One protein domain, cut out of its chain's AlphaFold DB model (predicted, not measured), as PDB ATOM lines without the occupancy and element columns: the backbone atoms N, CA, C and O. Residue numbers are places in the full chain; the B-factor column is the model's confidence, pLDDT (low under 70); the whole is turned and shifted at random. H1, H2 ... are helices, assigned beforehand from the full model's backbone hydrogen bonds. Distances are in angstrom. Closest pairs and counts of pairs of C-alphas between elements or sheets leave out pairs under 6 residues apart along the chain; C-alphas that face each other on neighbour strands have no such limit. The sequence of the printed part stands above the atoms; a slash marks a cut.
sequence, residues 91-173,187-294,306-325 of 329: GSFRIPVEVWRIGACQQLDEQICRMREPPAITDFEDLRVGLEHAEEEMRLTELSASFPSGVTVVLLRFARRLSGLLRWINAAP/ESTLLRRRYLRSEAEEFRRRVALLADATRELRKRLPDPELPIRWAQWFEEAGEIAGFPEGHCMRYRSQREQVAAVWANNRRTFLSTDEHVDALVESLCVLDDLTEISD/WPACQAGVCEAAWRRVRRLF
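This is residues 91 to 173, 187 to 294 and 306 to 325 of the 329 residues of the protein "Hypothetical protein" of Alexandrium catenella (UniProt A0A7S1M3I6). The model is a long rod of helices, with H6 running through most of its length and two rows of helices set end to end alongside it, H2 followed by H3 and H4 opposite to them followed by H5. H1 packs on the outside of H2 and H4, and the poorly determined H7 lies beside H6 and H3 without clear contact. The printed part has 211 residues with seven named helices, H1 to H7 in chain order, and no named strand; the class is all helix. H1 to H6 form a bundle, helices running lengthwise together. The whole is loose, with a radius of gyration of the C-alphas of 22.7 A, and spans 85 by 31 by 24 A.

H6, the longest helix, takes residues 245 to 290 and is 67.5 A long, from C-alpha 245 at (204.030, 118.967, 259.270) to C-alpha 290 at (158.957, 77.352, 231.120), with a kink of 27 degrees near residue 284. H5 is residues 226 to 240, 21.5 A. H4 is residues 187 to 218, 46.4 A. H3 is residues 151 to 170, 29.0 A, and H2 is residues 128 to 145, 25.7 A. H1 is residues 94 to 114, 30.5 A, and begins with C-alpha 94 at (173.069, 77.153, 248.804). H7 is residues 309 to 325, 24.3 A, and ends with C-alpha 325 at (196.307, 93.794, 243.443).

H5 and H6 form a helical hairpin at a shallow tilt of 10 degrees, touching through residues 245 to 259 of H6; their closest C-alphas are those of Ala 231 and Arg 252, 4.8 A. H6 touches H4 with residues 269 to 290, running opposite ways; the closest C-alphas, of Arg 197 and Thr 290, are 6.0 A apart. H6 touches H3, running the same way, closest at C-alphas Thr 152 and Phe 269, 5.3 A. H2 touches H6 too, closest at C-alphas Ala 145 and Asn 265, 6.2 A. H2 and H3 touch only at the corner by their link. H1 and H2 form a helical hairpin at 14 degrees, closest at C-alphas Gln 111 and Leu 140, 6.3 A. H1 touches H4, closest at C-alphas Arg 101 and Ala 213, 6.1 A. H7 and H6 are close but not clearly touching, closest at C-alphas Thr 268 and Ala 317, 7.2 A. In H2, H3, H4 and H5 every O i to N i+4 pair is within hydrogen-bond range; H1 has 16 of 17, H6 39 of 42 and H7 12 of 13.

The two C-alphas farthest apart, of Glu 187 and Gly 242, are 85.3 A apart. Residues 174 to 186 and 295 to 305 are not printed, with C-alpha gaps of 16.6 A and 27.5 A. H1 to H2 is a long link. Confidence is low in residues 306 to 325, among others; the mean pLDDT of the printed part is 83.2.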
ATOM      1  N   GLY A  91     174.338  71.490 248.476       67.62
ATOM      2  CA  GLY A  91     175.712  71.540 248.981       67.62
ATOM      3  C   GLY A  91     176.717  72.251 248.069       67.62
ATOM      4  O   GLY A  91     177.766  72.663 248.555       67.62
ATOM      5  N   SER A  92     176.423  72.447 246.779       70.94
ATOM      6  CA  SER A  92     177.367  73.083 245.847       70.94
ATOM      7  C   SER A  92     177.227  74.608 245.772       70.94
ATOM      8  O   SER A  92     178.159  75.297 245.343       70.94
ATOM      9  N   PHE A  93     176.087  75.156 246.219       81.88
ATOM     10  CA  PHE A  93     175.821  76.597 246.167       81.88
ATOM     11  C   PHE A  93     175.108  77.135 247.405       81.88
ATOM     12  O   PHE A  93     175.655  78.005 248.076       81.88
ATOM     13  N   ARG A  94     173.917  76.616 247.730       84.12
ATOM     14  CA  ARG A  94     173.069  77.153 248.804       84.12
ATOM     15  C   ARG A  94     173.785  77.165 250.152       84.12
ATOM     16  O   ARG A  94     173.935  78.231 250.737       84.12
ATOM     17  N   ILE A  95     174.264  76.006 250.609       82.94
ATOM     18  CA  ILE A  95     174.944  75.893 251.909       82.94
ATOM     19  C   ILE A  95     176.209  76.773 251.943       82.94
ATOM     20  O   ILE A  95     176.348  77.559 252.881       82.94
ATOM     21  N   PRO A  96     177.105  76.733 250.930       85.50
ATOM     22  CA  PRO A  96     178.245  77.647 250.871       85.50
ATOM     23  C   PRO A  96     177.876  79.131 250.953       85.50
ATOM     24  O   PRO A  96     178.535  79.862 251.688       85.50
ATOM     25  N   VAL A  97     176.846  79.582 250.225       89.00
ATOM     26  CA  VAL A  97     176.412  80.990 250.229       89.00
ATOM     27  C   VAL A  97     175.823  81.380 251.579       89.00
ATOM     28  O   VAL A  97     176.184  82.427 252.102       89.00
ATOM     29  N   GLU A  98     174.962  80.549 252.168       90.56
ATOM     30  CA  GLU A  98     174.349  80.821 253.474       90.56
ATOM     31  C   GLU A  98     175.410  80.914 254.581       90.56
ATOM     32  O   GLU A  98     175.433  81.894 255.329       90.56
ATOM     33  N   VAL A  99     176.323  79.936 254.653       90.00
ATOM     34  CA  VAL A  99     177.417  79.910 255.639       90.00
ATOM     35  C   VAL A  99     178.347  81.105 255.452       90.00
ATOM     36  O   VAL A  99     178.679  81.785 256.423       90.00
ATOM     37  N   TRP A 100     178.746  81.386 254.207       93.31
ATOM     38  CA  TRP A 100     179.585  82.539 253.897       93.31
ATOM     39  C   TRP A 100     178.896  83.854 254.270       93.31
ATOM     40  O   TRP A 100     179.516  84.671 254.942       93.31
ATOM     41  N   ARG A 101     177.628  84.047 253.886       94.06
ATOM     42  CA  ARG A 101     176.859  85.264 254.182       94.06
ATOM     43  C   ARG A 101     176.807  85.519 255.682       94.06
ATOM     44  O   ARG A 101     177.129  86.619 256.113       94.06
ATOM     45  N   ILE A 102     176.426  84.511 256.472       94.19
ATOM     46  CA  ILE A 102     176.322  84.643 257.932       94.19
ATOM     47  C   ILE A 102     177.677  85.044 258.524       94.19
ATOM     48  O   ILE A 102     177.744  86.009 259.283       94.19
ATOM     49  N   GLY A 103     178.754  84.354 258.135       93.69
ATOM     50  CA  GLY A 103     180.101  84.669 258.611       93.69
ATOM     51  C   GLY A 103     180.574  86.064 258.194       93.69
ATOM     52  O   GLY A 103     181.109  86.798 259.018       93.69
ATOM     53  N   ALA A 104     180.337  86.459 256.942       93.44
ATOM     54  CA  ALA A 104     180.706  87.773 256.422       93.44
ATOM     55  C   ALA A 104     179.947  88.905 257.126       93.44
ATOM     56  O   ALA A 104     180.564  89.887 257.525       93.44
ATOM     57  N   CYS A 105     178.631  88.760 257.322       94.88
ATOM     58  CA  CYS A 105     177.827  89.736 258.059       94.88
ATOM     59  C   CYS A 105     178.314  89.874 259.505       94.88
ATOM     60  O   CYS A 105     178.522  90.991 259.956       94.88
ATOM     61  N   GLN A 106     178.562  88.761 260.203       95.69
ATOM     62  CA  GLN A 106     179.073  88.784 261.579       95.69
ATOM     63  C   GLN A 106     180.434  89.477 261.679       95.69
ATOM     64  O   GLN A 106     180.620  90.334 262.536       95.69
ATOM     65  N   GLN A 107     181.370  89.139 260.789       94.12
ATOM     66  CA  GLN A 107     182.697  89.752 260.780       94.12
ATOM     67  C   GLN A 107     182.622  91.246 260.456       94.12
ATOM     68  O   GLN A 107     183.291  92.039 261.110       94.12
ATOM     69  N   LEU A 108     181.800  91.649 259.481       94.12
ATOM     70  CA  LEU A 108     181.615  93.063 259.155       94.12
ATOM     71  C   LEU A 108     180.967  93.817 260.317       94.12
ATOM     72  O   LEU A 108     181.458  94.881 260.667       94.12
ATOM     73  N   ASP A 109     179.927  93.264 260.942       95.06
ATOM     74  CA  ASP A 109     179.257  93.884 262.088       95.06
ATOM     75  C   ASP A 109     180.233  94.041 263.269       95.06
ATOM     76  O   ASP A 109     180.285  95.104 263.884       95.06
ATOM     77  N   GLU A 110     181.070  93.036 263.546       94.25
ATOM     78  CA  GLU A 110     182.105  93.105 264.586       94.25
ATOM     79  C   GLU A 110     183.146  94.193 264.292       94.25
ATOM     80  O   GLU A 110     183.469  94.985 265.179       94.25
ATOM     81  N   GLN A 111     183.661  94.254 263.059       93.25
ATOM     82  CA  GLN A 111     184.667  95.250 262.682       93.25
ATOM     83  C   GLN A 111     184.074  96.662 262.641       93.25
ATOM     84  O   GLN A 111     184.663  97.581 263.198       93.25
ATOM     85  N   ILE A 112     182.883  96.848 262.066       92.62
ATOM     86  CA  ILE A 112     182.204  98.151 261.998       92.62
ATOM     87  C   ILE A 112     181.892  98.681 263.400       92.62
ATOM     88  O   ILE A 112     182.077  99.868 263.640       92.62
ATOM     89  N   CYS A 113     181.511  97.828 264.358       92.50
ATOM     90  CA  CYS A 113     181.326  98.253 265.752       92.50
ATOM     91  C   CYS A 113     182.613  98.795 266.405       92.50
ATOM     92  O   CYS A 113     182.535  99.541 267.383       92.50
ATOM     93  N   ARG A 114     183.797  98.417 265.902       92.00
ATOM     94  CA  ARG A 114     185.095  98.943 266.361       92.00
ATOM     95  C   ARG A 114     185.508 100.216 265.628       92.00
ATOM     96  O   ARG A 114     186.312 100.976 266.164       92.00
ATOM     97  N   MET A 115     184.946 100.470 264.448       92.62
ATOM     98  CA  MET A 115     185.181 101.688 263.680       92.62
ATOM     99  C   MET A 115     184.494 102.871 264.359       92.62
ATOM    100  O   MET A 115     183.277 103.028 264.304       92.62
ATOM    101  N   ARG A 116     185.288 103.708 265.026       90.06
ATOM    102  CA  ARG A 116     184.811 104.924 265.693       90.06
ATOM    103  C   ARG A 116     184.951 106.132 264.779       90.06
ATOM    104  O   ARG A 116     185.865 106.183 263.958       90.06
ATOM    105  N   GLU A 117     184.072 107.110 264.961       93.94
ATOM    106  CA  GLU A 117     184.307 108.466 264.461       93.94
ATOM    107  C   GLU A 117     185.503 109.094 265.191       93.94
ATOM    108  O   GLU A 117     185.765 108.722 266.345       93.94
ATOM    109  N   PRO A 118     186.228 110.030 264.549       92.12
ATOM    110  CA  PRO A 118     187.244 110.796 265.248       92.12
ATOM    111  C   PRO A 118     186.606 111.565 266.416       92.12
ATOM    112  O   PRO A 118     185.449 111.994 266.310       92.12
ATOM    113  N   PRO A 119     187.319 111.726 267.543       89.38
ATOM    114  CA  PRO A 119     186.800 112.476 268.674       89.38
ATOM    115  C   PRO A 119     186.606 113.950 268.305       89.38
ATOM    116  O   PRO A 119     187.145 114.453 267.315       89.38
ATOM    117  N   ALA A 120     185.817 114.658 269.115       85.31
ATOM    118  CA  ALA A 120     185.692 116.097 268.957       85.31
ATOM    119  C   ALA A 120     187.069 116.753 269.119       85.31
ATOM    120  O   ALA A 120     187.898 116.312 269.913       85.31
ATOM    121  N   ILE A 121     187.284 117.837 268.379       70.62
ATOM    122  CA  ILE A 121     188.538 118.595 268.367       70.62
ATOM    123  C   ILE A 121     188.929 119.027 269.792       70.62
ATOM    124  O   ILE A 121     190.093 119.163 270.088       70.62
ATOM    125  N   THR A 122     188.009 119.168 270.745       68.94
ATOM    126  CA  THR A 122     188.357 119.567 272.121       68.94
ATOM    127  C   THR A 122     189.126 118.518 272.936       68.94
ATOM    128  O   THR A 122     189.727 118.881 273.945       68.94
ATOM    129  N   ASP A 123     189.144 117.254 272.505       68.69
ATOM    130  CA  ASP A 123     189.624 116.116 273.300       68.69
ATOM    131  C   ASP A 123     190.951 115.564 272.733       68.69
ATOM    132  O   ASP A 123     191.046 114.423 272.280       68.69
ATOM    133  N   PHE A 124     192.002 116.392 272.732       66.50
ATOM    134  CA  PHE A 124     193.322 116.065 272.155       66.50
ATOM    135  C   PHE A 124     194.216 115.165 273.020       66.50
ATOM    136  O   PHE A 124     195.401 115.001 272.725       66.50
ATOM    137  N   GLU A 125     193.698 114.614 274.116       65.69
ATOM    138  CA  GLU A 125     194.551 114.042 275.163       65.69
ATOM    139  C   GLU A 125     195.279 112.755 274.736       65.69
ATOM    140  O   GLU A 125     196.288 112.408 275.353       65.69
ATOM    141  N   ASP A 126     194.848 112.076 273.660       82.25
ATOM    142  CA  ASP A 126     195.529 110.867 273.184       82.25
ATOM    143  C   ASP A 126     195.520 110.662 271.653       82.25
ATOM    144  O   ASP A 126     194.608 110.074 271.064       82.25
ATOM    145  N   LEU A 127     196.612 111.062 270.991       83.69
ATOM    146  CA  LEU A 127     196.858 110.782 269.568       83.69
ATOM    147  C   LEU A 127     197.029 109.282 269.256       83.69
ATOM    148  O   LEU A 127     196.951 108.893 268.086       83.69
ATOM    149  N   ARG A 128     197.248 108.415 270.260       85.06
ATOM    150  CA  ARG A 128     197.367 106.960 270.047       85.06
ATOM    151  C   ARG A 128     196.073 106.359 269.519       85.06
ATOM    152  O   ARG A 128     196.136 105.380 268.778       85.06
ATOM    153  N   VAL A 129     194.934 106.987 269.807       87.56
ATOM    154  CA  VAL A 129     193.628 106.568 269.289       87.56
ATOM    155  C   VAL A 129     193.622 106.556 267.753       87.56
ATOM    156  O   VAL A 129     193.060 105.642 267.154       87.56
ATOM    157  N   GLY A 130     194.316 107.494 267.096       84.44
ATOM    158  CA  GLY A 130     194.445 107.498 265.632       84.44
ATOM    159  C   GLY A 130     195.254 106.315 265.085       84.44
ATOM    160  O   GLY A 130     194.941 105.777 264.024       84.44
ATOM    161  N   LEU A 131     196.272 105.854 265.820       84.25
ATOM    162  CA  LEU A 131     197.062 104.678 265.434       84.25
ATOM    163  C   LEU A 131     196.290 103.372 265.646       84.25
ATOM    164  O   LEU A 131     196.365 102.480 264.805       84.25
ATOM    165  N   GLU A 132     195.528 103.267 266.733       88.50
ATOM    166  CA  GLU A 132     194.639 102.125 266.973       88.50
ATOM    167  C   GLU A 132     193.549 102.054 265.894       88.50
ATOM    168  O   GLU A 132     193.287 100.986 265.337       88.50
ATOM    169  N   HIS A 133     192.986 103.205 265.511       91.19
ATOM    170  CA  HIS A 133     192.015 103.289 264.424       91.19
ATOM    171  C   HIS A 133     192.589 102.811 263.083       91.19
ATOM    172  O   HIS A 133     191.945 102.051 262.361       91.19
ATOM    173  N   ALA A 134     193.828 103.196 262.767       89.94
ATOM    174  CA  ALA A 134     194.513 102.772 261.552       89.94
ATOM    175  C   ALA A 134     194.646 101.243 261.420       89.94
ATOM    176  O   ALA A 134     194.617 100.721 260.302       89.94
ATOM    177  N   GLU A 135     194.809 100.528 262.537       90.62
ATOM    178  CA  GLU A 135     194.867  99.066 262.543       90.62
ATOM    179  C   GLU A 135     193.493  98.449 262.247       90.62
ATOM    180  O   GLU A 135     193.395  97.518 261.443       90.62
ATOM    181  N   GLU A 136     192.423  98.994 262.832       93.62
ATOM    182  CA  GLU A 136     191.058  98.533 262.550       93.62
ATOM    183  C   GLU A 136     190.648  98.832 261.094       93.62
ATOM    184  O   GLU A 136     190.068  97.969 260.427       93.62
ATOM    185  N   GLU A 137     191.053  99.982 260.536       93.62
ATOM    186  CA  GLU A 137     190.881 100.278 259.108       93.62
ATOM    187  C   GLU A 137     191.544  99.211 258.220       93.62
ATOM    188  O   GLU A 137     190.966  98.763 257.224       93.62
ATOM    189  N   MET A 138     192.757  98.773 258.569       91.50
ATOM    190  CA  MET A 138     193.471  97.743 257.814       91.50
ATOM    191  C   MET A 138     192.725  96.405 257.857       91.50
ATOM    192  O   MET A 138     192.507  95.800 256.806       91.50
ATOM    193  N   ARG A 139     192.254  95.972 259.034       92.19
ATOM    194  CA  ARG A 139     191.475  94.728 259.176       92.19
ATOM    195  C   ARG A 139     190.178  94.770 258.371       92.19
ATOM    196  O   ARG A 139     189.843  93.805 257.681       92.19
ATOM    197  N   LEU A 140     189.468  95.898 258.392       93.06
ATOM    198  CA  LEU A 140     188.249  96.080 257.602       93.06
ATOM    199  C   LEU A 140     188.537  96.107 256.090       93.06
ATOM    200  O   LEU A 140     187.764  95.575 255.283       93.06
ATOM    201  N   THR A 141     189.680  96.669 255.692       92.31
ATOM    202  CA  THR A 141     190.167  96.620 254.306       92.31
ATOM    203  C   THR A 141     190.431  95.184 253.868       92.31
ATOM    204  O   THR A 141     189.989  94.775 252.795       92.31
ATOM    205  N   GLU A 142     191.112  94.389 254.692       90.38
ATOM    206  CA  GLU A 142     191.373  92.979 254.403       90.38
ATOM    207  C   GLU A 142     190.067  92.190 254.273       90.38
ATOM    208  O   GLU A 142     189.870  91.473 253.290       90.38
ATOM    209  N   LEU A 143     189.125  92.372 255.197       90.25
ATOM    210  CA  LEU A 143     187.835  91.685 255.166       90.25
ATOM    211  C   LEU A 143     187.009  92.024 253.913       90.25
ATOM    212  O   LEU A 143     186.407  91.147 253.292       90.25
ATOM    213  N   SER A 144     186.985  93.295 253.512       88.25
ATOM    214  CA  SER A 144     186.180  93.746 252.372       88.25
ATOM    215  C   SER A 144     186.857  93.496 251.019       88.25
ATOM    216  O   SER A 144     186.178  93.156 250.043       88.25
ATOM    217  N   ALA A 145     188.182  93.655 250.939       82.69
ATOM    218  CA  ALA A 145     188.924  93.800 249.685       82.69
ATOM    219  C   ALA A 145     190.010  92.756 249.427       82.69
ATOM    220  O   ALA A 145     190.510  92.704 248.301       82.69
ATOM    221  N   SER A 146     190.379  91.926 250.408       84.56
ATOM    222  CA  SER A 146     191.464  90.962 250.203       84.56
ATOM    223  C   SER A 146     191.139  89.967 249.091       84.56
ATOM    224  O   SER A 146     190.038  89.431 248.971       84.56
ATOM    225  N   PHE A 147     192.132  89.658 248.270       74.81
ATOM    226  CA  PHE A 147     192.100  88.431 247.494       74.81
ATOM    227  C   PHE A 147     192.727  87.318 248.345       74.81
ATOM    228  O   PHE A 147     193.772  87.549 248.948       74.81
ATOM    229  N   PRO A 148     192.151  86.108 248.391       76.75
ATOM    230  CA  PRO A 148     190.990  85.610 247.650       76.75
ATOM    231  C   PRO A 148     189.651  85.747 248.392       76.75
ATOM    232  O   PRO A 148     188.634  85.362 247.819       76.75
ATOM    233  N   SER A 149     189.651  86.167 249.653       82.06
ATOM    234  CA  SER A 149     188.568  85.929 250.619       82.06
ATOM    235  C   SER A 149     187.651  87.122 250.867       82.06
ATOM    236  O   SER A 149     186.628  86.961 251.522       82.06
ATOM    237  N   GLY A 150     187.994  88.294 250.342       87.81
ATOM    238  CA  GLY A 150     187.240  89.520 250.532       87.81
ATOM    239  C   GLY A 150     185.799  89.376 250.063       87.81
ATOM    240  O   GLY A 150     185.526  88.752 249.029       87.81
ATOM    241  N   VAL A 151     184.878  89.972 250.818       91.25
ATOM    242  CA  VAL A 151     183.424  89.868 250.605       91.25
ATOM    243  C   VAL A 151     183.045  90.125 249.144       91.25
ATOM    244  O   VAL A 151     182.366  89.307 248.520       91.25
ATOM    245  N   THR A 152     183.566  91.201 248.556       89.31
ATOM    246  CA  THR A 152     183.296  91.578 247.162       89.31
ATOM    247  C   THR A 152     183.807  90.533 246.163       89.31
ATOM    248  O   THR A 152     183.136  90.217 245.181       89.31
ATOM    249  N   VAL A 153     184.974  89.936 246.421       86.56
ATOM    250  CA  VAL A 153     185.569  88.905 245.554       86.56
ATOM    251  C   VAL A 153     184.756  87.612 245.606       86.56
ATOM    252  O   VAL A 153     184.534  86.980 244.570       86.56
ATOM    253  N   VAL A 154     184.312  87.203 246.794       87.69
ATOM    254  CA  VAL A 154     183.508  85.987 246.963       87.69
ATOM    255  C   VAL A 154     182.135  86.148 246.305       87.69
ATOM    256  O   VAL A 154     181.731  85.269 245.539       87.69
ATOM    257  N   LEU A 155     181.475  87.293 246.503       90.25
ATOM    258  CA  LEU A 155     180.207  87.624 245.848       90.25
ATOM    259  C   LEU A 155     180.318  87.534 244.317       90.25
ATOM    260  O   LEU A 155     179.523  86.848 243.671       90.25
ATOM    261  N   LEU A 156     181.360  88.144 243.737       87.69
ATOM    262  CA  LEU A 156     181.644  88.079 242.298       87.69
ATOM    263  C   LEU A 156     181.768  86.638 241.787       87.69
ATOM    264  O   LEU A 156     181.300  86.319 240.692       87.69
ATOM    265  N   ARG A 157     182.395  85.737 242.555       86.00
ATOM    266  CA  ARG A 157     182.511  84.323 242.160       86.00
ATOM    267  C   ARG A 157     181.151  83.636 242.116       86.00
ATOM    268  O   ARG A 157     180.900  82.888 241.170       86.00
ATOM    269  N   PHE A 158     180.280  83.888 243.091       88.25
ATOM    270  CA  PHE A 158     178.929  83.328 243.092       88.25
ATOM    271  C   PHE A 158     178.088  83.870 241.931       88.25
ATOM    272  O   PHE A 158     177.513  83.072 241.190       88.25
ATOM    273  N   ALA A 159     178.113  85.183 241.682       88.31
ATOM    274  CA  ALA A 159     177.416  85.796 240.547       88.31
ATOM    275  C   ALA A 159     177.870  85.206 239.196       88.31
ATOM    276  O   ALA A 159     177.054  84.867 238.333       88.31
ATOM    277  N   ARG A 160     179.181  84.976 239.026       84.12
ATOM    278  CA  ARG A 160     179.737  84.333 237.822       84.12
ATOM    279  C   ARG A 160     179.285  82.884 237.653       84.12
ATOM    280  O   ARG A 160     179.026  82.466 236.525       84.12
ATOM    281  N   ARG A 161     179.191  82.116 238.744       83.38
ATOM    282  CA  ARG A 161     178.665  80.740 238.703       83.38
ATOM    283  C   ARG A 161     177.210  80.727 238.233       83.38
ATOM    284  O   ARG A 161     176.879  79.934 237.356       83.38
ATOM    285  N   LEU A 162     176.380  81.648 238.726       84.75
ATOM    286  CA  LEU A 162     174.988  81.785 238.278       84.75
ATOM    287  C   LEU A 162     174.881  82.226 236.819       84.75
ATOM    288  O   LEU A 162     174.105  81.651 236.067       84.75
ATOM    289  N   SER A 163     175.734  83.144 236.372       81.62
ATOM    290  CA  SER A 163     175.807  83.511 234.950       81.62
ATOM    291  C   SER A 163     176.195  82.318 234.058       81.62
ATOM    292  O   SER A 163     175.781  82.221 232.905       81.62
ATOM    293  N   GLY A 164     177.009  81.387 234.567       79.06
ATOM    294  CA  GLY A 164     177.296  80.113 233.902       79.06
ATOM    295  C   GLY A 164     176.065  79.211 233.806       79.06
ATOM    296  O   GLY A 164     175.771  78.709 232.725       79.06
ATOM    297  N   LEU A 165     175.327  79.071 234.909       80.62
ATOM    298  CA  LEU A 165     174.081  78.305 234.972       80.62
ATOM    299  C   LEU A 165     173.013  78.864 234.018       80.62
ATOM    300  O   LEU A 165     172.418  78.105 233.263       80.62
ATOM    301  N   LEU A 166     172.830  80.183 233.967       82.88
ATOM    302  CA  LEU A 166     171.893  80.819 233.037       82.88
ATOM    303  C   LEU A 166     172.254  80.530 231.572       82.88
ATOM    304  O   LEU A 166     171.392  80.178 230.770       82.88
ATOM    305  N   ARG A 167     173.543  80.632 231.216       80.50
ATOM    306  CA  ARG A 167     174.016  80.281 229.867       80.50
ATOM    307  C   ARG A 167     173.769  78.811 229.541       80.50
ATOM    308  O   ARG A 167     173.402  78.515 228.411       80.50
ATOM    309  N   TRP A 168     173.946  77.915 230.511       80.69
ATOM    310  CA  TRP A 168     173.635  76.495 230.352       80.69
ATOM    311  C   TRP A 168     172.146  76.261 230.076       80.69
ATOM    312  O   TRP A 168     171.803  75.551 229.132       80.69
ATOM    313  N   ILE A 169     171.265  76.903 230.849       79.38
ATOM    314  CA  ILE A 169     169.811  76.801 230.665       79.38
ATOM    315  C   ILE A 169     169.417  77.298 229.266       79.38
ATOM    316  O   ILE A 169     168.694  76.608 228.547       79.38
ATOM    317  N   ASN A 170     169.975  78.433 228.835       78.31
ATOM    318  CA  ASN A 170     169.696  79.032 227.527       78.31
ATOM    319  C   ASN A 170     170.321  78.283 226.339       78.31
ATOM    320  O   ASN A 170     169.860  78.440 225.211       78.31
ATOM    321  N   ALA A 171     171.360  77.473 226.557       74.12
ATOM    322  CA  ALA A 171     172.007  76.691 225.502       74.12
ATOM    323  C   ALA A 171     171.194  75.452 225.082       74.12
ATOM    324  O   ALA A 171     171.605  74.729 224.176       74.12
ATOM    325  N   ALA A 172     170.053  75.182 225.723       65.31
ATOM    326  CA  ALA A 172     169.191  74.064 225.376       65.31
ATOM    327  C   ALA A 172     168.588  74.262 223.965       65.31
ATOM    328  O   ALA A 172     167.750  75.146 223.791       65.31
ATOM    329  N   PRO A 173     168.921  73.435 222.955       58.12
ATOM    330  CA  PRO A 173     168.395  73.616 221.599       58.12
ATOM    331  C   PRO A 173     166.887  73.343 221.543       58.12
ATOM    332  O   PRO A 173     166.484  72.191 221.677       58.12
ATOM    333  N   GLU A 187     157.931  61.397 224.873       69.94
ATOM    334  CA  GLU A 187     158.479  61.134 226.215       69.94
ATOM    335  C   GLU A 187     159.826  61.844 226.456       69.94
ATOM    336  O   GLU A 187     160.032  62.453 227.510       69.94
ATOM    337  N   SER A 188     160.715  61.846 225.458       67.69
ATOM    338  CA  SER A 188     161.998  62.570 225.476       67.69
ATOM    339  C   SER A 188     161.789  64.079 225.659       67.69
ATOM    340  O   SER A 188     162.446  64.723 226.487       67.69
ATOM    341  N   THR A 189     160.810  64.640 224.946       71.75
ATOM    342  CA  THR A 189     160.419  66.050 225.022       71.75
ATOM    343  C   THR A 189     159.856  66.410 226.399       71.75
ATOM    344  O   THR A 189     160.233  67.438 226.975       71.75
ATOM    345  N   LEU A 190     159.007  65.553 226.977       74.25
ATOM    346  CA  LEU A 190     158.450  65.744 228.321       74.25
ATOM    347  C   LEU A 190     159.528  65.693 229.414       74.25
ATOM    348  O   LEU A 190     159.571  66.575 230.278       74.25
ATOM    349  N   LEU A 191     160.435  64.713 229.363       70.75
ATOM    350  CA  LEU A 191     161.562  64.608 230.299       70.75
ATOM    351  C   LEU A 191     162.460  65.843 230.228       70.75
ATOM    352  O   LEU A 191     162.828  66.421 231.252       70.75
ATOM    353  N   ARG A 192     162.757  66.311 229.016       72.62
ATOM    354  CA  ARG A 192     163.559  67.510 228.802       72.62
ATOM    355  C   ARG A 192     162.917  68.769 229.386       72.62
ATOM    356  O   ARG A 192     163.607  69.539 230.057       72.62
ATOM    357  N   ARG A 193     161.613  68.974 229.165       77.12
ATOM    358  CA  ARG A 193     160.857  70.080 229.782       77.12
ATOM    359  C   ARG A 193     160.915  70.005 231.308       77.12
ATOM    360  O   ARG A 193     161.102  71.028 231.962       77.12
ATOM    361  N   ARG A 194     160.813  68.802 231.881       78.88
ATOM    362  CA  ARG A 194     160.916  68.590 233.331       78.88
ATOM    363  C   ARG A 194     162.290  68.992 233.877       78.88
ATOM    364  O   ARG A 194     162.341  69.688 234.889       78.88
ATOM    365  N   TYR A 195     163.377  68.616 233.201       76.50
ATOM    366  CA  TYR A 195     164.727  69.045 233.585       76.50
ATOM    367  C   TYR A 195     164.892  70.563 233.489       76.50
ATOM    368  O   TYR A 195     165.358  71.170 234.445       76.50
ATOM    369  N   LEU A 196     164.447  71.186 232.391       79.56
ATOM    370  CA  LEU A 196     164.501  72.645 232.228       79.56
ATOM    371  C   LEU A 196     163.743  73.385 233.333       79.56
ATOM    372  O   LEU A 196     164.258  74.353 233.885       79.56
ATOM    373  N   ARG A 197     162.544  72.915 233.693       82.81
ATOM    374  CA  ARG A 197     161.765  73.496 234.792       82.81
ATOM    375  C   ARG A 197     162.517  73.397 236.119       82.81
ATOM    376  O   ARG A 197     162.606  74.387 236.838       82.81
ATOM    377  N   SER A 198     163.098  72.234 236.415       81.44
ATOM    378  CA  SER A 198     163.876  72.024 237.640       81.44
ATOM    379  C   SER A 198     165.140  72.894 237.687       81.44
ATOM    380  O   SER A 198     165.426  73.494 238.723       81.44
ATOM    381  N   GLU A 199     165.856  73.015 236.565       83.12
ATOM    382  CA  GLU A 199     167.029  73.884 236.405       83.12
ATOM    383  C   GLU A 199     166.664  75.362 236.609       83.12
ATOM    384  O   GLU A 199     167.352  76.077 237.339       83.12
ATOM    385  N   ALA A 200     165.563  75.813 236.001       85.56
ATOM    386  CA  ALA A 200     165.063  77.178 236.130       85.56
ATOM    387  C   ALA A 200     164.636  77.489 237.569       85.56
ATOM    388  O   ALA A 200     165.012  78.523 238.116       85.56
ATOM    389  N   GLU A 201     163.903  76.586 238.223       85.75
ATOM    390  CA  GLU A 201     163.530  76.736 239.631       85.75
ATOM    391  C   GLU A 201     164.747  76.838 240.548       85.75
ATOM    392  O   GLU A 201     164.776  77.681 241.446       85.75
ATOM    393  N   GLU A 202     165.766  76.009 240.326       84.25
ATOM    394  CA  GLU A 202     166.996  76.092 241.104       84.25
ATOM    395  C   GLU A 202     167.747  77.400 240.839       84.25
ATOM    396  O   GLU A 202     168.225  78.039 241.780       84.25
ATOM    397  N   PHE A 203     167.806  77.850 239.585       88.00
ATOM    398  CA  PHE A 203     168.368  79.153 239.249       88.00
ATOM    399  C   PHE A 203     167.634  80.290 239.977       88.00
ATOM    400  O   PHE A 203     168.299  81.090 240.638       88.00
ATOM    401  N   ARG A 204     166.288  80.307 239.974       90.50
ATOM    402  CA  ARG A 204     165.476  81.290 240.723       90.50
ATOM    403  C   ARG A 204     165.849  81.305 242.206       90.50
ATOM    404  O   ARG A 204     166.149  82.363 242.756       90.50
ATOM    405  N   ARG A 205     165.887  80.130 242.850       90.25
ATOM    406  CA  ARG A 205     166.233  80.011 244.280       90.25
ATOM    407  C   ARG A 205     167.617  80.579 244.586       90.25
ATOM    408  O   ARG A 205     167.796  81.264 245.589       90.25
ATOM    409  N   ARG A 206     168.603  80.320 243.728       91.06
ATOM    410  CA  ARG A 206     169.981  80.787 243.934       91.06
ATOM    411  C   ARG A 206     170.163  82.270 243.695       91.06
ATOM    412  O   ARG A 206     170.915  82.902 244.432       91.06
ATOM    413  N   VAL A 207     169.498  82.807 242.676       93.56
ATOM    414  CA  VAL A 207     169.482  84.245 242.414       93.56
ATOM    415  C   VAL A 207     168.852  84.972 243.600       93.56
ATOM    416  O   VAL A 207     169.453  85.920 244.091       93.56
ATOM    417  N   ALA A 208     167.731  84.474 244.133       94.06
ATOM    418  CA  ALA A 208     167.104  85.034 245.331       94.06
ATOM    419  C   ALA A 208     168.046  85.015 246.550       94.06
ATOM    420  O   ALA A 208     168.247  86.047 247.185       94.06
ATOM    421  N   LEU A 209     168.698  83.875 246.825       94.00
ATOM    422  CA  LEU A 209     169.684  83.764 247.909       94.00
ATOM    423  C   LEU A 209     170.836  84.762 247.759       94.00
ATOM    424  O   LEU A 209     171.274  85.358 248.745       94.00
ATOM    425  N   LEU A 210     171.345  84.926 246.536       94.94
ATOM    426  CA  LEU A 210     172.434  85.855 246.275       94.94
ATOM    427  C   LEU A 210     171.965  87.302 246.444       94.94
ATOM    428  O   LEU A 210     172.647  88.046 247.131       94.94
ATOM    429  N   ALA A 211     170.800  87.665 245.903       95.75
ATOM    430  CA  ALA A 211     170.211  88.999 246.019       95.75
ATOM    431  C   ALA A 211     169.955  89.404 247.478       95.75
ATOM    432  O   ALA A 211     170.254  90.531 247.879       95.75
ATOM    433  N   ASP A 212     169.454  88.480 248.300       96.12
ATOM    434  CA  ASP A 212     169.281  88.720 249.733       96.12
ATOM    435  C   ASP A 212     170.631  88.936 250.429       96.12
ATOM    436  O   ASP A 212     170.781  89.885 251.205       96.12
ATOM    437  N   ALA A 213     171.645  88.126 250.098       95.62
ATOM    438  CA  ALA A 213     172.999  88.319 250.609       95.62
ATOM    439  C   ALA A 213     173.570  89.689 250.210       95.62
ATOM    440  O   ALA A 213     174.131  90.386 251.060       95.62
ATOM    441  N   THR A 214     173.398  90.122 248.956       96.50
ATOM    442  CA  THR A 214     173.870  91.438 248.508       96.50
ATOM    443  C   THR A 214     173.176  92.569 249.249       96.50
ATOM    444  O   THR A 214     173.842  93.490 249.720       96.50
ATOM    445  N   ARG A 215     171.853  92.478 249.441       96.19
ATOM    446  CA  ARG A 215     171.063  93.481 250.169       96.19
ATOM    447  C   ARG A 215     171.512  93.627 251.623       96.19
ATOM    448  O   ARG A 215     171.557  94.744 252.142       96.19
ATOM    449  N   GLU A 216     171.826  92.520 252.291       95.69
ATOM    450  CA  GLU A 216     172.347  92.530 253.660       95.69
ATOM    451  C   GLU A 216     173.753  93.137 253.738       95.69
ATOM    452  O   GLU A 216     174.010  93.985 254.597       95.69
ATOM    453  N   LEU A 217     174.649  92.733 252.836       95.50
ATOM    454  CA  LEU A 217     176.043  93.181 252.812       95.50
ATOM    455  C   LEU A 217     176.181  94.643 252.369       95.50
ATOM    456  O   LEU A 217     177.030  95.360 252.890       95.50
ATOM    457  N   ARG A 218     175.308  95.129 251.479       95.50
ATOM    458  CA  ARG A 218     175.291  96.526 251.011       95.50
ATOM    459  C   ARG A 218     175.159  97.529 252.155       95.50
ATOM    460  O   ARG A 218     175.741  98.609 252.096       95.50
ATOM    461  N   LYS A 219     174.408  97.170 253.199       94.75
ATOM    462  CA  LYS A 219     174.207  97.993 254.404       94.75
ATOM    463  C   LYS A 219     175.435  98.030 255.321       94.75
ATOM    464  O   LYS A 219     175.473  98.840 256.235       94.75
ATOM    465  N   ARG A 220     176.409  97.153 255.076       94.62
ATOM    466  CA  ARG A 220     177.617  96.926 255.883       94.62
ATOM    467  C   ARG A 220     178.891  97.267 255.114       94.62
ATOM    468  O   ARG A 220     179.973  96.797 255.451       94.62
ATOM    469  N   LEU A 221     178.776  98.026 254.027       93.19
ATOM    470  CA  LEU A 221     179.957  98.480 253.305       93.19
ATOM    471  C   LEU A 221     180.659  99.572 254.125       93.19
ATOM    472  O   LEU A 221     179.969 100.457 254.631       93.19
ATOM    473  N   PRO A 222     182.001  99.539 254.227       94.00
ATOM    474  CA  PRO A 222     182.758 100.585 254.908       94.00
ATOM    475  C   PRO A 222     182.437 101.976 254.347       94.00
ATOM    476  O   PRO A 222     182.271 102.136 253.131       94.00
ATOM    477  N   ASP A 223     182.365 102.980 255.224       95.38
ATOM    478  CA  ASP A 223     182.221 104.380 254.824       95.38
ATOM    479  C   ASP A 223     183.552 104.893 254.249       95.38
ATOM    480  O   ASP A 223     184.506 105.051 255.010       95.38
ATOM    481  N   PRO A 224     183.652 105.164 252.931       96.06
ATOM    482  CA  PRO A 224     184.904 105.605 252.321       96.06
ATOM    483  C   PRO A 224     185.386 106.970 252.824       96.06
ATOM    484  O   PRO A 224     186.561 107.273 252.646       96.06
ATOM    485  N   GLU A 225     184.519 107.776 253.440       97.44
ATOM    486  CA  GLU A 225     184.882 109.102 253.953       97.44
ATOM    487  C   GLU A 225     185.444 109.057 255.380       97.44
ATOM    488  O   GLU A 225     186.094 110.008 255.814       97.44
ATOM    489  N   LEU A 226     185.242 107.961 256.116       96.50
ATOM    490  CA  LEU A 226     185.701 107.842 257.501       96.50
ATOM    491  C   LEU A 226     187.228 108.033 257.644       96.50
ATOM    492  O   LEU A 226     187.623 108.848 258.481       96.50
ATOM    493  N   PRO A 227     188.096 107.415 256.813       96.88
ATOM    494  CA  PRO A 227     189.538 107.661 256.897       96.88
ATOM    495  C   PRO A 227     189.901 109.133 256.655       96.88
ATOM    496  O   PRO A 227     190.833 109.652 257.265       96.88
ATOM    497  N   ILE A 228     189.152 109.836 255.794       97.56
ATOM    498  CA  ILE A 228     189.372 111.263 255.515       97.56
ATOM    499  C   ILE A 228     189.030 112.113 256.740       97.56
ATOM    500  O   ILE A 228     189.799 113.010 257.085       97.56
ATOM    501  N   ARG A 229     187.929 111.805 257.438       96.62
ATOM    502  CA  ARG A 229     187.581 112.474 258.704       96.62
ATOM    503  C   ARG A 229     188.681 112.280 259.754       96.62
ATOM    504  O   ARG A 229     189.080 113.240 260.406       96.62
ATOM    505  N   TRP A 230     189.236 111.072 259.860       95.81
ATOM    506  CA  TRP A 230     190.376 110.794 260.743       95.81
ATOM    507  C   TRP A 230     191.664 111.505 260.330       95.81
ATOM    508  O   TRP A 230     192.435 111.916 261.194       95.81
ATOM    509  N   ALA A 231     191.910 111.658 259.029       95.50
ATOM    510  CA  ALA A 231     193.047 112.416 258.520       95.50
ATOM    511  C   ALA A 231     192.974 113.892 258.922       95.50
ATOM    512  O   ALA A 231     193.962 114.426 259.417       95.50
ATOM    513  N   GLN A 232     191.804 114.513 258.741       95.06
ATOM    514  CA  GLN A 232     191.548 115.908 259.110       95.06
ATOM    515  C   GLN A 232     191.723 116.116 260.614       95.06
ATOM    516  O   GLN A 232     192.487 116.979 261.033       95.06
ATOM    517  N   TRP A 233     191.101 115.252 261.421       94.75
ATOM    518  CA  TRP A 233     191.246 115.304 262.873       94.75
ATOM    519  C   TRP A 233     192.709 115.182 263.320       94.75
ATOM    520  O   TRP A 233     193.169 115.962 264.148       94.75
ATOM    521  N   PHE A 234     193.463 114.223 262.766       93.00
ATOM    522  CA  PHE A 234     194.859 114.009 263.158       93.00
ATOM    523  C   PHE A 234     195.770 115.163 262.729       93.00
ATOM    524  O   PHE A 234     196.740 115.463 263.418       93.00
ATOM    525  N   GLU A 235     195.486 115.801 261.594       93.00
ATOM    526  CA  GLU A 235     196.225 116.973 261.126       93.00
ATOM    527  C   GLU A 235     196.067 118.150 262.097       93.00
ATOM    528  O   GLU A 235     197.075 118.684 262.558       93.00
ATOM    529  N   GLU A 236     194.831 118.468 262.490       92.06
ATOM    530  CA  GLU A 236     194.521 119.530 263.457       92.06
ATOM    531  C   GLU A 236     195.083 119.217 264.855       92.06
ATOM    532  O   GLU A 236     195.755 120.043 265.477       92.06
ATOM    533  N   ALA A 237     194.863 117.993 265.345       91.19
ATOM    534  CA  ALA A 237     195.369 117.543 266.640       91.19
ATOM    535  C   ALA A 237     196.904 117.497 266.679       91.19
ATOM    536  O   ALA A 237     197.522 117.866 267.678       91.19
ATOM    537  N   GLY A 238     197.525 117.058 265.584       90.88
ATOM    538  CA  GLY A 238     198.971 117.009 265.426       90.88
ATOM    539  C   GLY A 238     199.597 118.400 265.397       90.88
ATOM    540  O   GLY A 238     200.618 118.605 266.051       90.88
ATOM    541  N   GLU A 239     198.979 119.361 264.704       90.62
ATOM    542  CA  GLU A 239     199.420 120.762 264.703       90.62
ATOM    543  C   GLU A 239     199.423 121.341 266.125       90.62
ATOM    544  O   GLU A 239     200.429 121.895 266.573       90.62
ATOM    545  N   ILE A 240     198.341 121.125 266.878       90.69
ATOM    546  CA  ILE A 240     198.203 121.602 268.263       90.69
ATOM    547  C   ILE A 240     199.200 120.917 269.205       90.69
ATOM    548  O   ILE A 240     199.767 121.563 270.088       90.69
ATOM    549  N   ALA A 241     199.474 119.629 268.992       89.19
ATOM    550  CA  ALA A 241     200.486 118.875 269.729       89.19
ATOM    551  C   ALA A 241     201.937 119.196 269.302       89.19
ATOM    552  O   ALA A 241     202.880 118.642 269.874       89.19
ATOM    553  N   GLY A 242     202.142 120.065 268.305       92.12
ATOM    554  CA  GLY A 242     203.464 120.452 267.812       92.12
ATOM    555  C   GLY A 242     204.176 119.361 267.007       92.12
ATOM    556  O   GLY A 242     205.410 119.312 266.981       92.12
ATOM    557  N   PHE A 243     203.432 118.453 266.369       91.75
ATOM    558  CA  PHE A 243     204.015 117.454 265.478       91.75
ATOM    559  C   PHE A 243     204.566 118.110 264.204       91.75
ATOM    560  O   PHE A 243     203.999 119.080 263.702       91.75
ATOM    561  N   PRO A 244     205.659 117.574 263.626       95.19
ATOM    562  CA  PRO A 244     206.164 118.075 262.356       95.19
ATOM    563  C   PRO A 244     205.115 117.933 261.250       95.19
ATOM    564  O   PRO A 244     204.540 116.857 261.083       95.19
ATOM    565  N   GLU A 245     204.958 118.959 260.414       94.94
ATOM    566  CA  GLU A 245     204.030 118.967 259.270       94.94
ATOM    567  C   GLU A 245     204.185 117.717 258.381       94.94
ATOM    568  O   GLU A 245     203.215 117.064 258.002       94.94
ATOM    569  N   GLY A 246     205.429 117.290 258.132       95.81
ATOM    570  CA  GLY A 246     205.714 116.083 257.352       95.81
ATOM    571  C   GLY A 246     205.189 114.777 257.972       95.81
ATOM    572  O   GLY A 246     205.028 113.782 257.265       95.81
ATOM    573  N   HIS A 247     204.922 114.728 259.279       92.75
ATOM    574  CA  HIS A 247     204.266 113.583 259.919       92.75
ATOM    575  C   HIS A 247     202.758 113.604 259.655       92.75
ATOM    576  O   HIS A 247     202.226 112.586 259.205       92.75
ATOM    577  N   CYS A 248     202.107 114.754 259.845       93.25
ATOM    578  CA  CYS A 248     200.683 114.944 259.558       93.25
ATOM    579  C   CYS A 248     200.372 114.650 258.083       93.25
ATOM    580  O   CYS A 248     199.492 113.843 257.781       93.25
ATOM    581  N   MET A 249     201.190 115.169 257.161       95.50
ATOM    582  CA  MET A 249     201.046 114.926 255.720       95.50
ATOM    583  C   MET A 249     201.183 113.447 255.336       95.50
ATOM    584  O   MET A 249     200.445 112.949 254.483       95.50
ATOM    585  N   ARG A 250     202.107 112.707 255.967       94.50
ATOM    586  CA  ARG A 250     202.246 111.260 255.726       94.50
ATOM    587  C   ARG A 250     201.032 110.486 256.225       94.50
ATOM    588  O   ARG A 250     200.561 109.604 255.511       94.50
ATOM    589  N   TYR A 251     200.532 110.812 257.416       92.62
ATOM    590  CA  TYR A 251     199.329 110.184 257.961       92.62
ATOM    591  C   TYR A 251     198.116 110.439 257.058       92.62
ATOM    592  O   TYR A 251     197.432 109.495 256.658       92.62
ATOM    593  N   ARG A 252     197.916 111.695 256.641       95.12
ATOM    594  CA  ARG A 252     196.861 112.087 255.704       95.12
ATOM    595  C   ARG A 252     196.935 111.313 254.393       95.12
ATOM    596  O   ARG A 252     195.954 110.690 253.996       95.12
ATOM    597  N   SER A 253     198.112 111.267 253.768       96.50
ATOM    598  CA  SER A 253     198.311 110.529 252.517       96.50
ATOM    599  C   SER A 253     197.970 109.038 252.653       96.50
ATOM    600  O   SER A 253     197.383 108.452 251.743       96.50
ATOM    601  N   GLN A 254     198.288 108.412 253.793       94.88
ATOM    602  CA  GLN A 254     197.920 107.017 254.049       94.88
ATOM    603  C   GLN A 254     196.403 106.830 254.149       94.88
ATOM    604  O   GLN A 254     195.869 105.909 253.533       94.88
ATOM    605  N   ARG A 255     195.691 107.703 254.870       95.75
ATOM    606  CA  ARG A 255     194.226 107.618 254.973       95.75
ATOM    607  C   ARG A 255     193.530 107.899 253.644       95.75
ATOM    608  O   ARG A 255     192.579 107.204 253.307       95.75
ATOM    609  N   GLU A 256     194.036 108.838 252.847       96.12
ATOM    610  CA  GLU A 256     193.539 109.093 251.488       96.12
ATOM    611  C   GLU A 256     193.671 107.849 250.591       96.12
ATOM    612  O   GLU A 256     192.762 107.530 249.822       96.12
ATOM    613  N   GLN A 257     194.765 107.088 250.723       95.19
ATOM    614  CA  GLN A 257     194.918 105.807 250.028       95.19
ATOM    615  C   GLN A 257     193.895 104.768 250.506       95.19
ATOM    616  O   GLN A 257     193.286 104.095 249.671       95.19
ATOM    617  N   VAL A 258     193.666 104.648 251.818       94.75
ATOM    618  CA  VAL A 258     192.660 103.723 252.373       94.75
ATOM    619  C   VAL A 258     191.252 104.096 251.902       94.75
ATOM    620  O   VAL A 258     190.538 103.239 251.376       94.75
ATOM    621  N   ALA A 259     190.883 105.375 251.977       96.00
ATOM    622  CA  ALA A 259     189.619 105.901 251.465       96.00
ATOM    623  C   ALA A 259     189.421 105.559 249.980       96.00
ATOM    624  O   ALA A 259     188.365 105.062 249.578       96.00
ATOM    625  N   ALA A 260     190.460 105.729 249.155       95.56
ATOM    626  CA  ALA A 260     190.412 105.363 247.743       95.56
ATOM    627  C   ALA A 260     190.199 103.852 247.529       95.56
ATOM    628  O   ALA A 260     189.425 103.457 246.645       95.56
ATOM    629  N   VAL A 261     190.843 102.998 248.336       93.31
ATOM    630  CA  VAL A 261     190.637 101.540 248.307       93.31
ATOM    631  C   VAL A 261     189.196 101.193 248.674       93.31
ATOM    632  O   VAL A 261     188.556 100.426 247.949       93.31
ATOM    633  N   TRP A 262     188.647 101.788 249.733       95.19
ATOM    634  CA  TRP A 262     187.274 101.543 250.179       95.19
ATOM    635  C   TRP A 262     186.242 102.032 249.171       95.19
ATOM    636  O   TRP A 262     185.334 101.282 248.810       95.19
ATOM    637  N   ALA A 263     186.419 103.235 248.623       96.06
ATOM    638  CA  ALA A 263     185.556 103.771 247.575       96.06
ATOM    639  C   ALA A 263     185.547 102.861 246.341       96.06
ATOM    640  O   ALA A 263     184.507 102.621 245.721       96.06
ATOM    641  N   ASN A 264     186.707 102.318 245.973       94.25
ATOM    642  CA  ASN A 264     186.814 101.411 244.844       94.25
ATOM    643  C   ASN A 264     186.207 100.033 245.119       94.25
ATOM    644  O   ASN A 264     185.525  99.477 244.253       94.25
ATOM    645  N   ASN A 265     186.408  99.499 246.323       92.69
ATOM    646  CA  ASN A 265     185.763  98.266 246.748       92.69
ATOM    647  C   ASN A 265     184.242  98.424 246.717       92.69
ATOM    648  O   ASN A 265     183.570  97.639 246.055       92.69
ATOM    649  N   ARG A 266     183.717  99.498 247.315       95.25
ATOM    650  CA  ARG A 266     182.292  99.833 247.315       95.25
ATOM    651  C   ARG A 266     181.735  99.935 245.898       95.25
ATOM    652  O   ARG A 266     180.719  99.316 245.610       95.25
ATOM    653  N   ARG A 267     182.416 100.633 244.982       95.38
ATOM    654  CA  ARG A 267     182.028 100.674 243.557       95.38
ATOM    655  C   ARG A 267     182.008  99.284 242.914       95.38
ATOM    656  O   ARG A 267     181.096  98.979 242.155       95.38
ATOM    657  N   THR A 268     182.993  98.441 243.212       92.12
ATOM    658  CA  THR A 268     183.065  97.069 242.679       92.12
ATOM    659  C   THR A 268     181.942  96.194 243.237       92.12
ATOM    660  O   THR A 268     181.321  95.441 242.487       92.12
ATOM    661  N   PHE A 269     181.643  96.321 244.530       94.62
ATOM    662  CA  PHE A 269     180.523  95.647 245.173       94.62
ATOM    663  C   PHE A 269     179.198  96.071 244.540       94.62
ATOM    664  O   PHE A 269     178.440  95.211 244.115       94.62
ATOM    665  N   LEU A 270     178.946  97.377 244.404       95.00
ATOM    666  CA  LEU A 270     177.710  97.894 243.808       95.00
ATOM    667  C   LEU A 270     177.562  97.486 242.340       95.00
ATOM    668  O   LEU A 270     176.487  97.083 241.927       95.00
ATOM    669  N   SER A 271     178.650  97.475 241.569       93.56
ATOM    670  CA  SER A 271     178.606  96.917 240.215       93.56
ATOM    671  C   SER A 271     178.274  95.423 240.229       93.56
ATOM    672  O   SER A 271     177.596  94.931 239.338       93.56
ATOM    673  N   THR A 272     178.727  94.667 241.231       92.31
ATOM    674  CA  THR A 272     178.361  93.248 241.377       92.31
ATOM    675  C   THR A 272     176.889  93.085 241.748       92.31
ATOM    676  O   THR A 272     176.241  92.194 241.211       92.31
ATOM    677  N   ASP A 273     176.367  93.955 242.611       95.06
ATOM    678  CA  ASP A 273     174.947  94.049 242.972       95.06
ATOM    679  C   ASP A 273     174.077  94.256 241.725       95.06
ATOM    680  O   ASP A 273     173.184  93.460 241.469       95.06
ATOM    681  N   GLU A 274     174.451  95.194 240.848       94.00
ATOM    682  CA  GLU A 274     173.780  95.410 239.553       94.00
ATOM    683  C   GLU A 274     173.785  94.155 238.658       94.00
ATOM    684  O   GLU A 274     172.821  93.893 237.941       94.00
ATOM    685  N   HIS A 275     174.848  93.339 238.691       90.81
ATOM    686  CA  HIS A 275     174.844  92.063 237.962       90.81
ATOM    687  C   HIS A 275     173.884  91.050 238.588       90.81
ATOM    688  O   HIS A 275     173.300  90.248 237.862       90.81
ATOM    689  N   VAL A 276     173.739  91.046 239.915       93.19
ATOM    690  CA  VAL A 276     172.762  90.190 240.596       93.19
ATOM    691  C   VAL A 276     171.342  90.641 240.254       93.19
ATOM    692  O   VAL A 276     170.525  89.789 239.917       93.19
ATOM    693  N   ASP A 277     171.076  91.946 240.218       91.88
ATOM    694  CA  ASP A 277     169.793  92.496 239.765       91.88
ATOM    695  C   ASP A 277     169.495  92.107 238.308       91.88
ATOM    696  O   ASP A 277     168.404  91.633 238.000       91.88
ATOM    697  N   ALA A 278     170.486  92.163 237.415       91.12
ATOM    698  CA  ALA A 278     170.317  91.691 236.039       91.12
ATOM    699  C   ALA A 278     170.016  90.176 235.952       91.12
ATOM    700  O   ALA A 278     169.294  89.729 235.057       91.12
ATOM    701  N   LEU A 279     170.547  89.362 236.877       89.12
ATOM    702  CA  LEU A 279     170.165  87.948 236.987       89.12
ATOM    703  C   LEU A 279     168.717  87.800 237.479       89.12
ATOM    704  O   LEU A 279     168.026  86.898 237.008       89.12
ATOM    705  N   VAL A 280     168.236  88.678 238.366       90.31
ATOM    706  CA  VAL A 280     166.824  88.722 238.792       90.31
ATOM    707  C   VAL A 280     165.915  89.072 237.614       90.31
ATOM    708  O   VAL A 280     164.927  88.381 237.383       90.31
ATOM    709  N   GLU A 281     166.265  90.076 236.810       87.75
ATOM    710  CA  GLU A 281     165.500  90.450 235.609       87.75
ATOM    711  C   GLU A 281     165.431  89.306 234.587       87.75
ATOM    712  O   GLU A 281     164.412  89.108 233.921       87.75
ATOM    713  N   SER A 282     166.490  88.494 234.492       86.12
ATOM    714  CA  SER A 282     166.505  87.324 233.609       86.12
ATOM    715  C   SER A 282     165.508  86.228 234.015       86.12
ATOM    716  O   SER A 282     165.178  85.383 233.181       86.12
ATOM    717  N   LEU A 283     164.991  86.247 235.254       85.50
ATOM    718  CA  LEU A 283     163.990  85.280 235.715       85.50
ATOM    719  C   LEU A 283     162.670  85.423 234.953       85.50
ATOM    720  O   LEU A 283     162.093  84.406 234.588       85.50
ATOM    721  N   CYS A 284     162.256  86.647 234.607       81.25
ATOM    722  CA  CYS A 284     161.041  86.867 233.814       81.25
ATOM    723  C   CYS A 284     161.147  86.228 232.421       81.25
ATOM    724  O   CYS A 284     160.197  85.637 231.928       81.25
ATOM    725  N   VAL A 285     162.332  86.291 231.801       81.06
ATOM    726  CA  VAL A 285     162.576  85.654 230.495       81.06
ATOM    727  C   VAL A 285     162.588  84.127 230.612       81.06
ATOM    728  O   VAL A 285     162.205  83.427 229.678       81.06
ATOM    729  N   LEU A 286     163.039  83.589 231.749       80.94
ATOM    730  CA  LEU A 286     162.981  82.152 232.012       80.94
ATOM    731  C   LEU A 286     161.548  81.660 232.221       80.94
ATOM    732  O   LEU A 286     161.252  80.530 231.834       80.94
ATOM    733  N   ASP A 287     160.672  82.483 232.796       80.00
ATOM    734  CA  ASP A 287     159.265  82.133 232.980       80.00
ATOM    735  C   ASP A 287     158.599  81.887 231.615       80.00
ATOM    736  O   ASP A 287     158.091  80.784 231.407       80.00
ATOM    737  N   ASP A 288     158.800  82.776 230.631       77.19
ATOM    738  CA  ASP A 288     158.335  82.600 229.240       77.19
ATOM    739  C   ASP A 288     158.804  81.272 228.606       77.19
ATOM    740  O   ASP A 288     158.083  80.644 227.829       77.19
ATOM    741  N   LEU A 289     160.023  80.819 228.929       70.12
ATOM    742  CA  LEU A 289     160.587  79.566 228.411       70.12
ATOM    743  C   LEU A 289     160.002  78.321 229.092       70.12
ATOM    744  O   LEU A 289     159.987  77.241 228.495       70.12
ATOM    745  N   THR A 290     159.544  78.452 230.338       72.75
ATOM    746  CA  THR A 290     158.957  77.352 231.120       72.75
ATOM    747  C   THR A 290     157.431  77.278 231.030       72.75
ATOM    748  O   THR A 290     156.874  76.205 231.279       72.75
ATOM    749  N   GLU A 291     156.781  78.379 230.642       69.62
ATOM    750  CA  GLU A 291     155.331  78.544 230.481       69.62
ATOM    751  C   GLU A 291     154.822  78.249 229.063       69.62
ATOM    752  O   GLU A 291     153.645  78.469 228.790       69.62
ATOM    753  N   ILE A 292     155.660  77.719 228.159       58.19
ATOM    754  CA  ILE A 292     155.200  77.252 226.842       58.19
ATOM    755  C   ILE A 292     154.172  76.130 227.058       58.19
ATOM    756  O   ILE A 292     154.516  74.961 227.249       58.19
ATOM    757  N   SER A 293     152.910  76.558 227.075       47.03
ATOM    758  CA  SER A 293     151.681  75.786 227.182       47.03
ATOM    759  C   SER A 293     151.663  74.663 226.147       47.03
ATOM    760  O   SER A 293     152.228  74.795 225.057       47.03
ATOM    761  N   ASP A 294     150.968  73.568 226.458       50.38
ATOM    762  CA  ASP A 294     150.674  72.500 225.490       50.38
ATOM    763  C   ASP A 294     149.832  73.001 224.294       50.38
ATOM    764  O   ASP A 294     149.698  72.303 223.291       50.38
ATOM    765  N   TRP A 306     171.140  90.117 223.132       39.06
ATOM    766  CA  TRP A 306     171.385  90.520 224.505       39.06
ATOM    767  C   TRP A 306     172.504  91.565 224.495       39.06
ATOM    768  O   TRP A 306     173.447  91.421 223.704       39.06
ATOM    769  N   PRO A 307     172.414  92.631 225.307       36.03
ATOM    770  CA  PRO A 307     173.420  93.674 225.290       36.03
ATOM    771  C   PRO A 307     174.788  93.041 225.553       36.03
ATOM    772  O   PRO A 307     174.993  92.382 226.571       36.03
ATOM    773  N   ALA A 308     175.749  93.274 224.657       39.56
ATOM    774  CA  ALA A 308     177.148  92.848 224.788       39.56
ATOM    775  C   ALA A 308     177.855  93.408 226.054       39.56
ATOM    776  O   ALA A 308     179.049  93.201 226.266       39.56
ATOM    777  N   CYS A 309     177.112  94.107 226.910       37.25
ATOM    778  CA  CYS A 309     177.539  94.814 228.101       37.25
ATOM    779  C   CYS A 309     177.947  93.879 229.256       37.25
ATOM    780  O   CYS A 309     178.804  94.252 230.047       37.25
ATOM    781  N   GLN A 310     177.415  92.655 229.369       42.97
ATOM    782  CA  GLN A 310     177.633  91.835 230.579       42.97
ATOM    783  C   GLN A 310     178.968  91.065 230.605       42.97
ATOM    784  O   GLN A 310     179.585  90.928 231.662       42.97
ATOM    785  N   ALA A 311     179.482  90.613 229.454       40.28
ATOM    786  CA  ALA A 311     180.790  89.947 229.402       40.28
ATOM    787  C   ALA A 311     181.944  90.947 229.614       40.28
ATOM    788  O   ALA A 311     182.887  90.674 230.358       40.28
ATOM    789  N   GLY A 312     181.831  92.138 229.012       38.69
ATOM    790  CA  GLY A 312     182.851  93.182 229.081       38.69
ATOM    791  C   GLY A 312     182.982  93.827 230.461       38.69
ATOM    792  O   GLY A 312     184.101  94.116 230.877       38.69
ATOM    793  N   VAL A 313     181.884  94.018 231.201       41.56
ATOM    794  CA  VAL A 313     181.922  94.651 232.533       41.56
ATOM    795  C   VAL A 313     182.526  93.710 233.578       41.56
ATOM    796  O   VAL A 313     183.406  94.130 234.329       41.56
ATOM    797  N   CYS A 314     182.167  92.422 233.569       40.59
ATOM    798  CA  CYS A 314     182.783  91.421 234.446       40.59
ATOM    799  C   CYS A 314     184.285  91.241 234.158       40.59
ATOM    800  O   CYS A 314     185.096  91.136 235.083       40.59
ATOM    801  N   GLU A 315     184.684  91.237 232.884       44.16
ATOM    802  CA  GLU A 315     186.092  91.116 232.507       44.16
ATOM    803  C   GLU A 315     186.880  92.409 232.776       44.16
ATOM    804  O   GLU A 315     188.012  92.351 233.252       44.16
ATOM    805  N   ALA A 316     186.288  93.587 232.553       45.44
ATOM    806  CA  ALA A 316     186.907  94.878 232.847       45.44
ATOM    807  C   ALA A 316     187.056  95.124 234.353       45.44
ATOM    808  O   ALA A 316     188.123  95.569 234.783       45.44
ATOM    809  N   ALA A 317     186.045  94.787 235.161       42.31
ATOM    810  CA  ALA A 317     186.125  94.820 236.619       42.31
ATOM    811  C   ALA A 317     187.239  93.890 237.117       42.31
ATOM    812  O   ALA A 317     188.070  94.302 237.925       42.31
ATOM    813  N   TRP A 318     187.363  92.687 236.546       44.53
ATOM    814  CA  TRP A 318     188.448  91.765 236.880       44.53
ATOM    815  C   TRP A 318     189.824  92.257 236.424       44.53
ATOM    816  O   TRP A 318     190.771  92.209 237.200       44.53
ATOM    817  N   ARG A 319     189.964  92.798 235.205       51.12
ATOM    818  CA  ARG A 319     191.215  93.431 234.745       51.12
ATOM    819  C   ARG A 319     191.594  94.627 235.623       51.12
ATOM    820  O   ARG A 319     192.783  94.905 235.759       51.12
ATOM    821  N   ARG A 320     190.616  95.333 236.201       47.19
ATOM    822  CA  ARG A 320     190.828  96.461 237.120       47.19
ATOM    823  C   ARG A 320     191.270  95.969 238.503       47.19
ATOM    824  O   ARG A 320     192.300  96.424 238.978       47.19
ATOM    825  N   VAL A 321     190.601  94.969 239.082       39.59
ATOM    826  CA  VAL A 321     191.012  94.302 240.336       39.59
ATOM    827  C   VAL A 321     192.403  93.665 240.195       39.59
ATOM    828  O   VAL A 321     193.273  93.881 241.029       39.59
ATOM    829  N   ARG A 322     192.681  92.966 239.090       46.84
ATOM    830  CA  ARG A 322     193.989  92.339 238.823       46.84
ATOM    831  C   ARG A 322     195.113  93.365 238.641       46.84
ATOM    832  O   ARG A 322     196.238  93.087 239.029       46.84
ATOM    833  N   ARG A 323     194.818  94.552 238.093       51.62
ATOM    834  CA  ARG A 323     195.777  95.672 238.025       51.62
ATOM    835  C   ARG A 323     196.044  96.311 239.388       51.62
ATOM    836  O   ARG A 323     197.158  96.754 239.618       51.62
ATOM    837  N   LEU A 324     195.048  96.348 240.270       41.56
ATOM    838  CA  LEU A 324     195.161  96.970 241.592       41.56
ATOM    839  C   LEU A 324     195.863  96.081 242.624       41.56
ATOM    840  O   LEU A 324     196.498  96.601 243.529       41.56
ATOM    841  N   PHE A 325     195.777  94.758 242.471       40.16
ATOM    842  CA  PHE A 325     196.307  93.794 243.443       40.16
ATOM    843  C   PHE A 325     197.409  92.876 242.882       40.16
ATOM    844  O   PHE A 325     197.822  91.937 243.554       40.16
TER     845      PHE A 325